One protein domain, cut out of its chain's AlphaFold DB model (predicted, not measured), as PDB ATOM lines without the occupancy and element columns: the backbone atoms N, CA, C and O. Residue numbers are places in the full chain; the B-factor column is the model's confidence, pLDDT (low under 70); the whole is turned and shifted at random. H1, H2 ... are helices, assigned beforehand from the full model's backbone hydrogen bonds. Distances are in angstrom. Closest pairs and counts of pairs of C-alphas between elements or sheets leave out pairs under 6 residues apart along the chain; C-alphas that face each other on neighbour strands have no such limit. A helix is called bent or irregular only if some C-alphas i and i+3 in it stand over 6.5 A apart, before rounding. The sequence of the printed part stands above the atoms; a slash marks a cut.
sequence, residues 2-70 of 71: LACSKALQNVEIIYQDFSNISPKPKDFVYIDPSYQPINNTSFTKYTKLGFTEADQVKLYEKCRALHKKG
ATOM      1  N   LEU A   2     257.928 170.313 252.875       93.94
ATOM      2  CA  LEU A   2     257.155 171.555 252.657       93.94
ATOM      3  C   LEU A   2     256.928 171.903 251.172       93.94
ATOM      4  O   LEU A   2     255.836 172.329 250.812       93.94
ATOM      5  N   ALA A   3     257.924 171.687 250.305       96.69
ATOM      6  CA  ALA A   3     257.792 171.943 248.868       96.69
ATOM      7  C   ALA A   3     256.703 171.075 248.207       96.69
ATOM      8  O   ALA A   3     255.831 171.610 247.531       96.69
ATOM      9  N   CYS A   4     256.694 169.760 248.465       95.38
ATOM     10  CA  CYS A   4     255.669 168.854 247.936       95.38
ATOM     11  C   CYS A   4     254.276 169.214 248.463       95.38
ATOM     12  O   CYS A   4     253.324 169.268 247.695       95.38
ATOM     13  N   SER A   5     254.174 169.517 249.763       96.06
ATOM     14  CA  SER A   5     252.911 169.935 250.378       96.06
ATOM     15  C   SER A   5     252.336 171.179 249.697       96.06
ATOM     16  O   SER A   5     251.150 171.186 249.383       96.06
ATOM     17  N   LYS A   6     253.171 172.185 249.393       97.00
ATOM     18  CA  LYS A   6     252.754 173.386 248.651       97.00
ATOM     19  C   LYS A   6     252.345 173.078 247.207       97.00
ATOM     20  O   LYS A   6     251.338 173.602 246.750       97.00
ATOM     21  N   ALA A   7     253.101 172.234 246.501       96.75
ATOM     22  CA  ALA A   7     252.833 171.910 245.098       96.75
ATOM     23  C   ALA A   7     251.528 171.119 244.897       96.75
ATOM     24  O   ALA A   7     250.853 171.288 243.888       96.75
ATOM     25  N   LEU A   8     251.158 170.274 245.864       96.44
ATOM     26  CA  LEU A   8     250.007 169.374 245.759       96.44
ATOM     27  C   LEU A   8     248.681 169.983 246.247       96.44
ATOM     28  O   LEU A   8     247.673 169.285 246.253       96.44
ATOM     29  N   GLN A   9     248.641 171.265 246.640       97.50
ATOM     30  CA  GLN A   9     247.423 171.895 247.187       97.50
ATOM     31  C   GLN A   9     246.234 171.929 246.212       97.50
ATOM     32  O   GLN A   9     245.097 172.038 246.654       97.50
ATOM     33  N   ASN A  10     246.483 171.844 244.903       97.19
ATOM     34  CA  ASN A  10     245.452 171.879 243.866       97.19
ATOM     35  C   ASN A  10     245.610 170.714 242.873       97.19
ATOM     36  O   ASN A  10     245.509 170.896 241.661       97.19
ATOM     37  N   VAL A  11     245.953 169.534 243.391       96.75
ATOM     38  CA  VAL A  11     246.194 168.320 242.604       96.75
ATOM     39  C   VAL A  11     245.278 167.210 243.103       96.75
ATOM     40  O   VAL A  11     245.195 166.959 244.303       96.75
ATOM     41  N   GLU A  12     244.633 166.506 242.175       96.19
ATOM     42  CA  GLU A  12     243.958 165.244 242.464       96.19
ATOM     43  C   GLU A  12     244.927 164.084 242.199       96.19
ATOM     44  O   GLU A  12     245.463 163.945 241.098       96.19
ATOM     45  N   ILE A  13     245.188 163.263 243.219       95.94
ATOM     46  CA  ILE A  13     246.044 162.077 243.103       95.94
ATOM     47  C   ILE A  13     245.141 160.857 242.978       95.94
ATOM     48  O   ILE A  13     244.421 160.515 243.916       95.94
ATOM     49  N   ILE A  14     245.203 160.183 241.832       96.25
ATOM     50  CA  ILE A  14     244.328 159.055 241.506       96.25
ATOM     51  C   ILE A  14     245.180 157.802 241.299       96.25
ATOM     52  O   ILE A  14     246.096 157.794 240.478       96.25
ATOM     53  N   TYR A  15     244.858 156.726 242.021       95.19
ATOM     54  CA  TYR A  15     245.435 155.402 241.789       95.19
ATOM     55  C   TYR A  15     244.523 154.599 240.861       95.19
ATOM     56  O   TYR A  15     243.488 154.086 241.283       95.19
ATOM     57  N   GLN A  16     244.893 154.514 239.586       92.94
ATOM     58  CA  GLN A  16     244.133 153.783 238.575       92.94
ATOM     59  C   GLN A  16     245.021 153.342 237.411       92.94
ATOM     60  O   GLN A  16     246.133 153.842 237.242       92.94
ATOM     61  N   ASP A  17     244.499 152.440 236.578       91.88
ATOM     62  CA  ASP A  17     245.111 152.119 235.290       91.88
ATOM     63  C   ASP A  17     245.036 153.320 234.329       91.88
ATOM     64  O   ASP A  17     244.023 154.026 234.265       91.88
ATOM     65  N   PHE A  18     246.101 153.539 233.555       92.88
ATOM     66  CA  PHE A  18     246.191 154.662 232.622       92.88
ATOM     67  C   PHE A  18     245.097 154.619 231.542       92.88
ATOM     68  O   PHE A  18     244.709 155.665 231.020       92.88
ATOM     69  N   SER A  19     244.561 153.441 231.198       93.19
ATOM     70  CA  SER A  19     243.514 153.310 230.184       93.19
ATOM     71  C   SER A  19     242.233 154.043 230.574       93.19
ATOM     72  O   SER A  19     241.464 154.452 229.697       93.19
ATOM     73  N   ASN A  20     242.024 154.253 231.875       95.38
ATOM     74  CA  ASN A  20     240.791 154.793 232.437       95.38
ATOM     75  C   ASN A  20     240.773 156.325 232.514       95.38
ATOM     76  O   ASN A  20     239.744 156.899 232.865       95.38
ATOM     77  N   ILE A  21     241.858 157.013 232.129       95.50
ATOM     78  CA  ILE A  21     241.867 158.481 232.098       95.50
ATOM     79  C   ILE A  21     240.856 159.025 231.080       95.50
ATOM     80  O   ILE A  21     240.680 158.480 229.979       95.50
ATOM     81  N   SER A  22     240.222 160.140 231.432       94.94
ATOM     82  CA  SER A  22     239.142 160.766 230.663       94.94
ATOM     83  C   SER A  22     239.319 162.290 230.516       94.94
ATOM     84  O   SER A  22     238.401 163.049 230.832       94.94
ATOM     85  N   PRO A  23     240.465 162.764 229.987       96.62
ATOM     86  CA  PRO A  23     240.706 164.192 229.780       96.62
ATOM     87  C   PRO A  23     239.687 164.815 228.812       96.62
ATOM     88  O   PRO A  23     239.056 164.139 227.976       96.62
ATOM     89  N   LYS A  24     239.515 166.126 228.945       97.00
ATOM     90  CA  LYS A  24     238.639 166.969 228.131       97.00
ATOM     91  C   LYS A  24     239.414 167.522 226.931       97.00
ATOM     92  O   LYS A  24     240.631 167.655 227.004       97.00
ATOM     93  N   PRO A  25     238.731 167.855 225.820       97.31
ATOM     94  CA  PRO A  25     239.385 168.536 224.706       97.31
ATOM     95  C   PRO A  25     240.139 169.782 225.188       97.31
ATOM     96  O   PRO A  25     239.594 170.544 225.988       97.31
ATOM     97  N   LYS A  26     241.343 170.001 224.648       96.75
ATOM     98  CA  LYS A  26     242.328 171.032 225.029       96.75
ATOM     99  C   LYS A  26     243.096 170.789 226.335       96.75
ATOM    100  O   LYS A  26     243.940 171.619 226.671       96.75
ATOM    101  N   ASP A  27     242.844 169.697 227.053       97.69
ATOM    102  CA  ASP A  27     243.717 169.306 228.162       97.69
ATOM    103  C   ASP A  27     245.078 168.847 227.622       97.69
ATOM    104  O   ASP A  27     245.153 168.208 226.578       97.69
ATOM    105  N   PHE A  28     246.152 169.120 228.360       97.12
ATOM    106  CA  PHE A  28     247.472 168.565 228.064       97.12
ATOM    107  C   PHE A  28     247.708 167.300 228.888       97.12
ATOM    108  O   PHE A  28     247.559 167.314 230.112       97.12
ATOM    109  N   VAL A  29     248.113 166.215 228.227       96.56
ATOM    110  CA  VAL A  29     248.389 164.928 228.878       96.56
ATOM    111  C   VAL A  29     249.863 164.579 228.721       96.56
ATOM    112  O   VAL A  29     250.331 164.286 227.622       96.56
ATOM    113  N   TYR A  30     250.589 164.574 229.838       96.00
ATOM    114  CA  TYR A  30     251.954 164.056 229.914       96.00
ATOM    115  C   TYR A  30     251.929 162.587 230.340       96.00
ATOM    116  O   TYR A  30     251.304 162.243 231.345       96.00
ATOM    117  N   ILE A  31     252.598 161.723 229.578       93.50
ATOM    118  CA  ILE A  31     252.640 160.278 229.817       93.50
ATOM    119  C   ILE A  31     254.101 159.830 229.820       93.50
ATOM    120  O   ILE A  31     254.789 159.975 228.813       93.50
ATOM    121  N   ASP A  32     254.541 159.251 230.934       91.25
ATOM    122  CA  ASP A  32     255.890 158.705 231.126       91.25
ATOM    123  C   ASP A  32     255.778 157.242 231.593       91.25
ATOM    124  O   ASP A  32     255.807 156.960 232.795       91.25
ATOM    125  N   PRO A  33     255.497 156.295 230.672       88.50
ATOM    126  CA  PRO A  33     255.362 154.887 231.017       88.50
ATOM    127  C   PRO A  33     256.734 154.265 231.302       88.50
ATOM    128  O   PRO A  33     257.782 154.796 230.949       88.50
ATOM    129  N   SER A  34     256.737 153.058 231.866       85.25
ATOM    130  CA  SER A  34     257.965 152.262 231.949       85.25
ATOM    131  C   SER A  34     258.512 151.964 230.546       85.25
ATOM    132  O   SER A  34     257.812 151.372 229.723       85.25
ATOM    133  N   TYR A  35     259.759 152.352 230.269       82.44
ATOM    134  CA  TYR A  35     260.402 152.110 228.974       82.44
ATOM    135  C   TYR A  35     260.634 150.615 228.702       82.44
ATOM    136  O   TYR A  35     260.779 149.809 229.623       82.44
ATOM    137  N   GLN A  36     260.703 150.228 227.427       78.06
ATOM    138  CA  GLN A  36     261.152 148.880 227.072       78.06
ATOM    139  C   GLN A  36     262.663 148.743 227.336       78.06
ATOM    140  O   GLN A  36     263.417 149.689 227.089       78.06
ATOM    141  N   PRO A  37     263.123 147.596 227.864       76.75
ATOM    142  CA  PRO A  37     264.537 147.368 228.109       76.75
ATOM    143  C   PRO A  37     265.311 147.350 226.789       76.75
ATOM    144  O   PRO A  37     264.927 146.679 225.836       76.75
ATOM    145  N   ILE A  38     266.428 148.076 226.754       77.00
ATOM    146  CA  ILE A  38     267.301 148.160 225.572       77.00
ATOM    147  C   ILE A  38     268.086 146.848 225.392       77.00
ATOM    148  O   ILE A  38     268.438 146.465 224.280       77.00
ATOM    149  N   ASN A  39     268.351 146.134 226.487       73.00
ATOM    150  CA  ASN A  39     268.962 144.806 226.499       73.00
ATOM    151  C   ASN A  39     268.449 143.975 227.689       73.00
ATOM    152  O   ASN A  39     267.857 144.519 228.622       73.00
ATOM    153  N   ASN A  40     268.727 142.666 227.694       62.81
ATOM    154  CA  ASN A  40     268.260 141.723 228.729       62.81
ATOM    155  C   ASN A  40     268.698 142.075 230.166       62.81
ATOM    156  O   ASN A  40     268.142 141.541 231.120       62.81
ATOM    157  N   THR A  41     269.689 142.957 230.328       67.19
ATOM    158  CA  THR A  41     270.204 143.426 231.625       67.19
ATOM    159  C   THR A  41     269.658 144.792 232.049       67.19
ATOM    160  O   THR A  41     269.958 145.253 233.148       67.19
ATOM    161  N   SER A  42     268.885 145.470 231.197       66.81
ATOM    162  CA  SER A  42     268.368 146.811 231.481       66.81
ATOM    163  C   SER A  42     267.273 146.759 232.546       66.81
ATOM    164  O   SER A  42     266.283 146.039 232.410       66.81
ATOM    165  N   PHE A  43     267.424 147.562 233.601       61.19
ATOM    166  CA  PHE A  43     266.392 147.726 234.620       61.19
ATOM    167  C   PHE A  43     265.333 148.716 234.127       61.19
ATOM    168  O   PHE A  43     265.575 149.919 234.099       61.19
ATOM    169  N   THR A  44     264.158 148.218 233.739       63.06
ATOM    170  CA  THR A  44     263.043 149.068 233.278       63.06
ATOM    171  C   THR A  44     261.712 148.803 233.980       63.06
ATOM    172  O   THR A  44     260.685 149.381 233.632       63.06
ATOM    173  N   LYS A  45     261.699 147.931 234.994       60.69
ATOM    174  CA  LYS A  45     260.474 147.572 235.717       60.69
ATOM    175  C   LYS A  45     260.244 148.515 236.896       60.69
ATOM    176  O   LYS A  45     260.901 148.392 237.924       60.69
ATOM    177  N   TYR A  46     259.258 149.400 236.770       63.00
ATOM    178  CA  TYR A  46     258.785 150.258 237.866       63.00
ATOM    179  C   TYR A  46     257.683 149.594 238.713       63.00
ATOM    180  O   TYR A  46     257.365 150.063 239.804       63.00
ATOM    181  N   THR A  47     257.110 148.480 238.247       60.31
ATOM    182  CA  THR A  47     256.076 147.707 238.954       60.31
ATOM    183  C   THR A  47     256.449 146.221 239.000       60.31
ATOM    184  O   THR A  47     257.130 145.711 238.108       60.31
ATOM    185  N   LYS A  48     255.974 145.487 240.022       59.03
ATOM    186  CA  LYS A  48     256.164 144.020 240.119       59.03
ATOM    187  C   LYS A  48     255.559 143.263 238.932       59.03
ATOM    188  O   LYS A  48     256.070 142.211 238.563       59.03
ATOM    189  N   LEU A  49     254.480 143.798 238.361       66.00
ATOM    190  CA  LEU A  49     253.767 143.221 237.220       66.00
ATOM    191  C   LEU A  49     254.419 143.589 235.875       66.00
ATOM    192  O   LEU A  49     254.143 142.947 234.867       66.00
ATOM    193  N   GLY A  50     255.345 144.555 235.872       72.62
ATOM    194  CA  GLY A  50     255.957 145.100 234.667       72.62
ATOM    195  C   GLY A  50     254.996 145.979 233.862       72.62
ATOM    196  O   GLY A  50     253.847 146.194 234.239       72.62
ATOM    197  N   PHE A  51     255.502 146.494 232.746       84.88
ATOM    198  CA  PHE A  51     254.718 147.131 231.694       84.88
ATOM    199  C   PHE A  51     255.077 146.402 230.405       84.88
ATOM    200  O   PHE A  51     256.222 146.454 229.950       84.88
ATOM    201  N   THR A  52     254.151 145.597 229.902       87.00
ATOM    202  CA  THR A  52     254.450 144.670 228.810       87.00
ATOM    203  C   THR A  52     254.471 145.391 227.465       87.00
ATOM    204  O   THR A  52     254.028 146.532 227.335       87.00
ATOM    205  N   GLU A  53     254.961 144.718 226.427       87.31
ATOM    206  CA  GLU A  53     254.807 145.207 225.053       87.31
ATOM    207  C   GLU A  53     253.324 145.388 224.683       87.31
ATOM    208  O   GLU A  53     252.953 146.383 224.066       87.31
ATOM    209  N   ALA A  54     252.444 144.498 225.154       91.19
ATOM    210  CA  ALA A  54     251.004 144.648 224.961       91.19
ATOM    211  C   ALA A  54     250.459 145.924 225.626       91.19
ATOM    212  O   ALA A  54     249.558 146.563 225.084       91.19
ATOM    213  N   ASP A  55     251.018 146.334 226.767       92.31
ATOM    214  CA  ASP A  55     250.631 147.583 227.429       92.31
ATOM    215  C   ASP A  55     251.164 148.818 226.687       92.31
ATOM    216  O   ASP A  55     250.455 149.820 226.604       92.31
ATOM    217  N   GLN A  56     252.337 148.728 226.043       92.06
ATOM    218  CA  GLN A  56     252.816 149.764 225.112       92.06
ATOM    219  C   GLN A  56     251.872 149.926 223.913       92.06
ATOM    220  O   GLN A  56     251.532 151.049 223.540       92.06
ATOM    221  N   VAL A  57     251.381 148.820 223.341       95.19
ATOM    222  CA  VAL A  57     250.399 148.862 222.244       95.19
ATOM    223  C   VAL A  57     249.073 149.480 222.707       95.19
ATOM    224  O   VAL A  57     248.529 150.352 222.028       95.19
ATOM    225  N   LYS A  58     248.565 149.099 223.889       96.12
ATOM    226  CA  LYS A  58     247.364 149.728 224.476       96.12
ATOM    227  C   LYS A  58     247.559 151.226 224.696       96.12
ATOM    228  O   LYS A  58     246.644 152.008 224.432       96.12
ATOM    229  N   LEU A  59     248.737 151.629 225.168       96.06
ATOM    230  CA  LEU A  59     249.071 153.030 225.368       96.06
ATOM    231  C   LEU A  59     249.087 153.801 224.049       96.06
ATOM    232  O   LEU A  59     248.483 154.869 223.971       96.06
ATOM    233  N   TYR A  60     249.691 153.243 223.002       96.50
ATOM    234  CA  TYR A  60     249.669 153.835 221.666       96.50
ATOM    235  C   TYR A  60     248.237 154.088 221.171       96.50
ATOM    236  O   TYR A  60     247.913 155.203 220.748       96.50
ATOM    237  N   GLU A  61     247.353 153.091 221.268       98.00
ATOM    238  CA  GLU A  61     245.962 153.260 220.838       98.00
ATOM    239  C   GLU A  61     245.216 154.289 221.696       98.00
ATOM    240  O   GLU A  61     244.441 155.094 221.165       98.00
ATOM    241  N   LYS A  62     245.499 154.346 223.005       97.25
ATOM    242  CA  LYS A  62     244.956 155.386 223.886       97.25
ATOM    243  C   LYS A  62     245.418 156.778 223.447       97.25
ATOM    244  O   LYS A  62     244.570 157.654 223.294       97.25
ATOM    245  N   CYS A  63     246.709 156.980 223.181       97.06
ATOM    246  CA  CYS A  63     247.247 158.253 222.689       97.06
ATOM    247  C   CYS A  63     246.585 158.680 221.374       97.06
ATOM    248  O   CYS A  63     246.182 159.833 221.229       97.06
ATOM    249  N   ARG A  64     246.385 157.747 220.432       97.94
ATOM    250  CA  ARG A  64     245.662 158.044 219.188       97.94
ATOM    251  C   ARG A  64     244.213 158.450 219.424       97.94
ATOM    252  O   ARG A  64     243.723 159.359 218.755       97.94
ATOM    253  N   ALA A  65     243.515 157.784 220.341       97.50
ATOM    254  CA  ALA A  65     242.141 158.130 220.687       97.50
ATOM    255  C   ALA A  65     242.046 159.522 221.339       97.50
ATOM    256  O   ALA A  65     241.135 160.281 221.013       97.50
ATOM    257  N   LEU A  66     243.000 159.868 222.211       97.44
ATOM    258  CA  LEU A  66     243.105 161.194 222.827       97.44
ATOM    259  C   LEU A  66     243.338 162.282 221.774       97.44
ATOM    260  O   LEU A  66     242.546 163.220 221.696       97.44
ATOM    261  N   HIS A  67     244.305 162.075 220.877       97.19
ATOM    262  CA  HIS A  67     244.599 163.016 219.798       97.19
ATOM    263  C   HIS A  67     243.374 163.286 218.909       97.19
ATOM    264  O   HIS A  67     243.031 164.433 218.629       97.19
ATOM    265  N   LYS A  68     242.637 162.232 218.522       97.56
ATOM    266  CA  LYS A  68     241.388 162.363 217.746       97.56
ATOM    267  C   LYS A  68     240.294 163.143 218.483       97.56
ATOM    268  O   LYS A  68     239.440 163.739 217.835       97.56
ATOM    269  N   LYS A  69     240.299 163.131 219.818       96.75
ATOM    270  CA  LYS A  69     239.355 163.873 220.668       96.75
ATOM    271  C   LYS A  69     239.755 165.349 220.841       96.75
ATOM    272  O   LYS A  69     239.014 166.108 221.462       96.75
ATOM    273  N   GLY A  70     240.894 165.770 220.288       97.06
ATOM    274  CA  GLY A  70     241.430 167.119 220.476       97.06
ATOM    275  C   GLY A  70     242.019 167.325 221.868       97.06
ATOM    276  O   GLY A  70     241.960 168.439 222.390       97.06
TER     277      GLY A  70
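What this domain is: This is residues 2 to 70 of the 71 residues of the protein "DNA adenine methylase" of Rickettsia endosymbiont of Proechinophthirus fluctus (UniProt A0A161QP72). Little regular structure: a loose body of winding chain with one long helix, H2, along one side of it, and an arm, residues 2 to 17, that sticks out and bears the short helix H1. The printed part has 69 residues with two named helices, H1 then H2, and no named strand; the class is all helix, with 25 residues in named elements. It is loose, with a radius of gyration of the C-alphas of 15.1 A, and flat, spanning 41 by 38 by 18 A.

Where its parts are: H1, residues 2 to 10, begins at C-alpha 2 (257.155, 171.555, 252.657). It is irregular: C-alphas 7 and 10 are 7.5 A apart. H2, residues 53 to 68, measures 23.0 A from first to last C-alpha and ends at C-alpha 68 (241.388, 162.363, 217.746).

How they stand to each other: H1 and H2 are apart. Every O i to N i+4 pair is within hydrogen-bond range in H2, and 3 of 5 in H1.

The domain as a whole: The C-alphas of Gln 9 and Asn 40, the two farthest apart, are 41.1 A apart. The printed part has no cut. The link H1 to H2, 42 residues, is long. Residues 40 to 49 have pLDDT under 70.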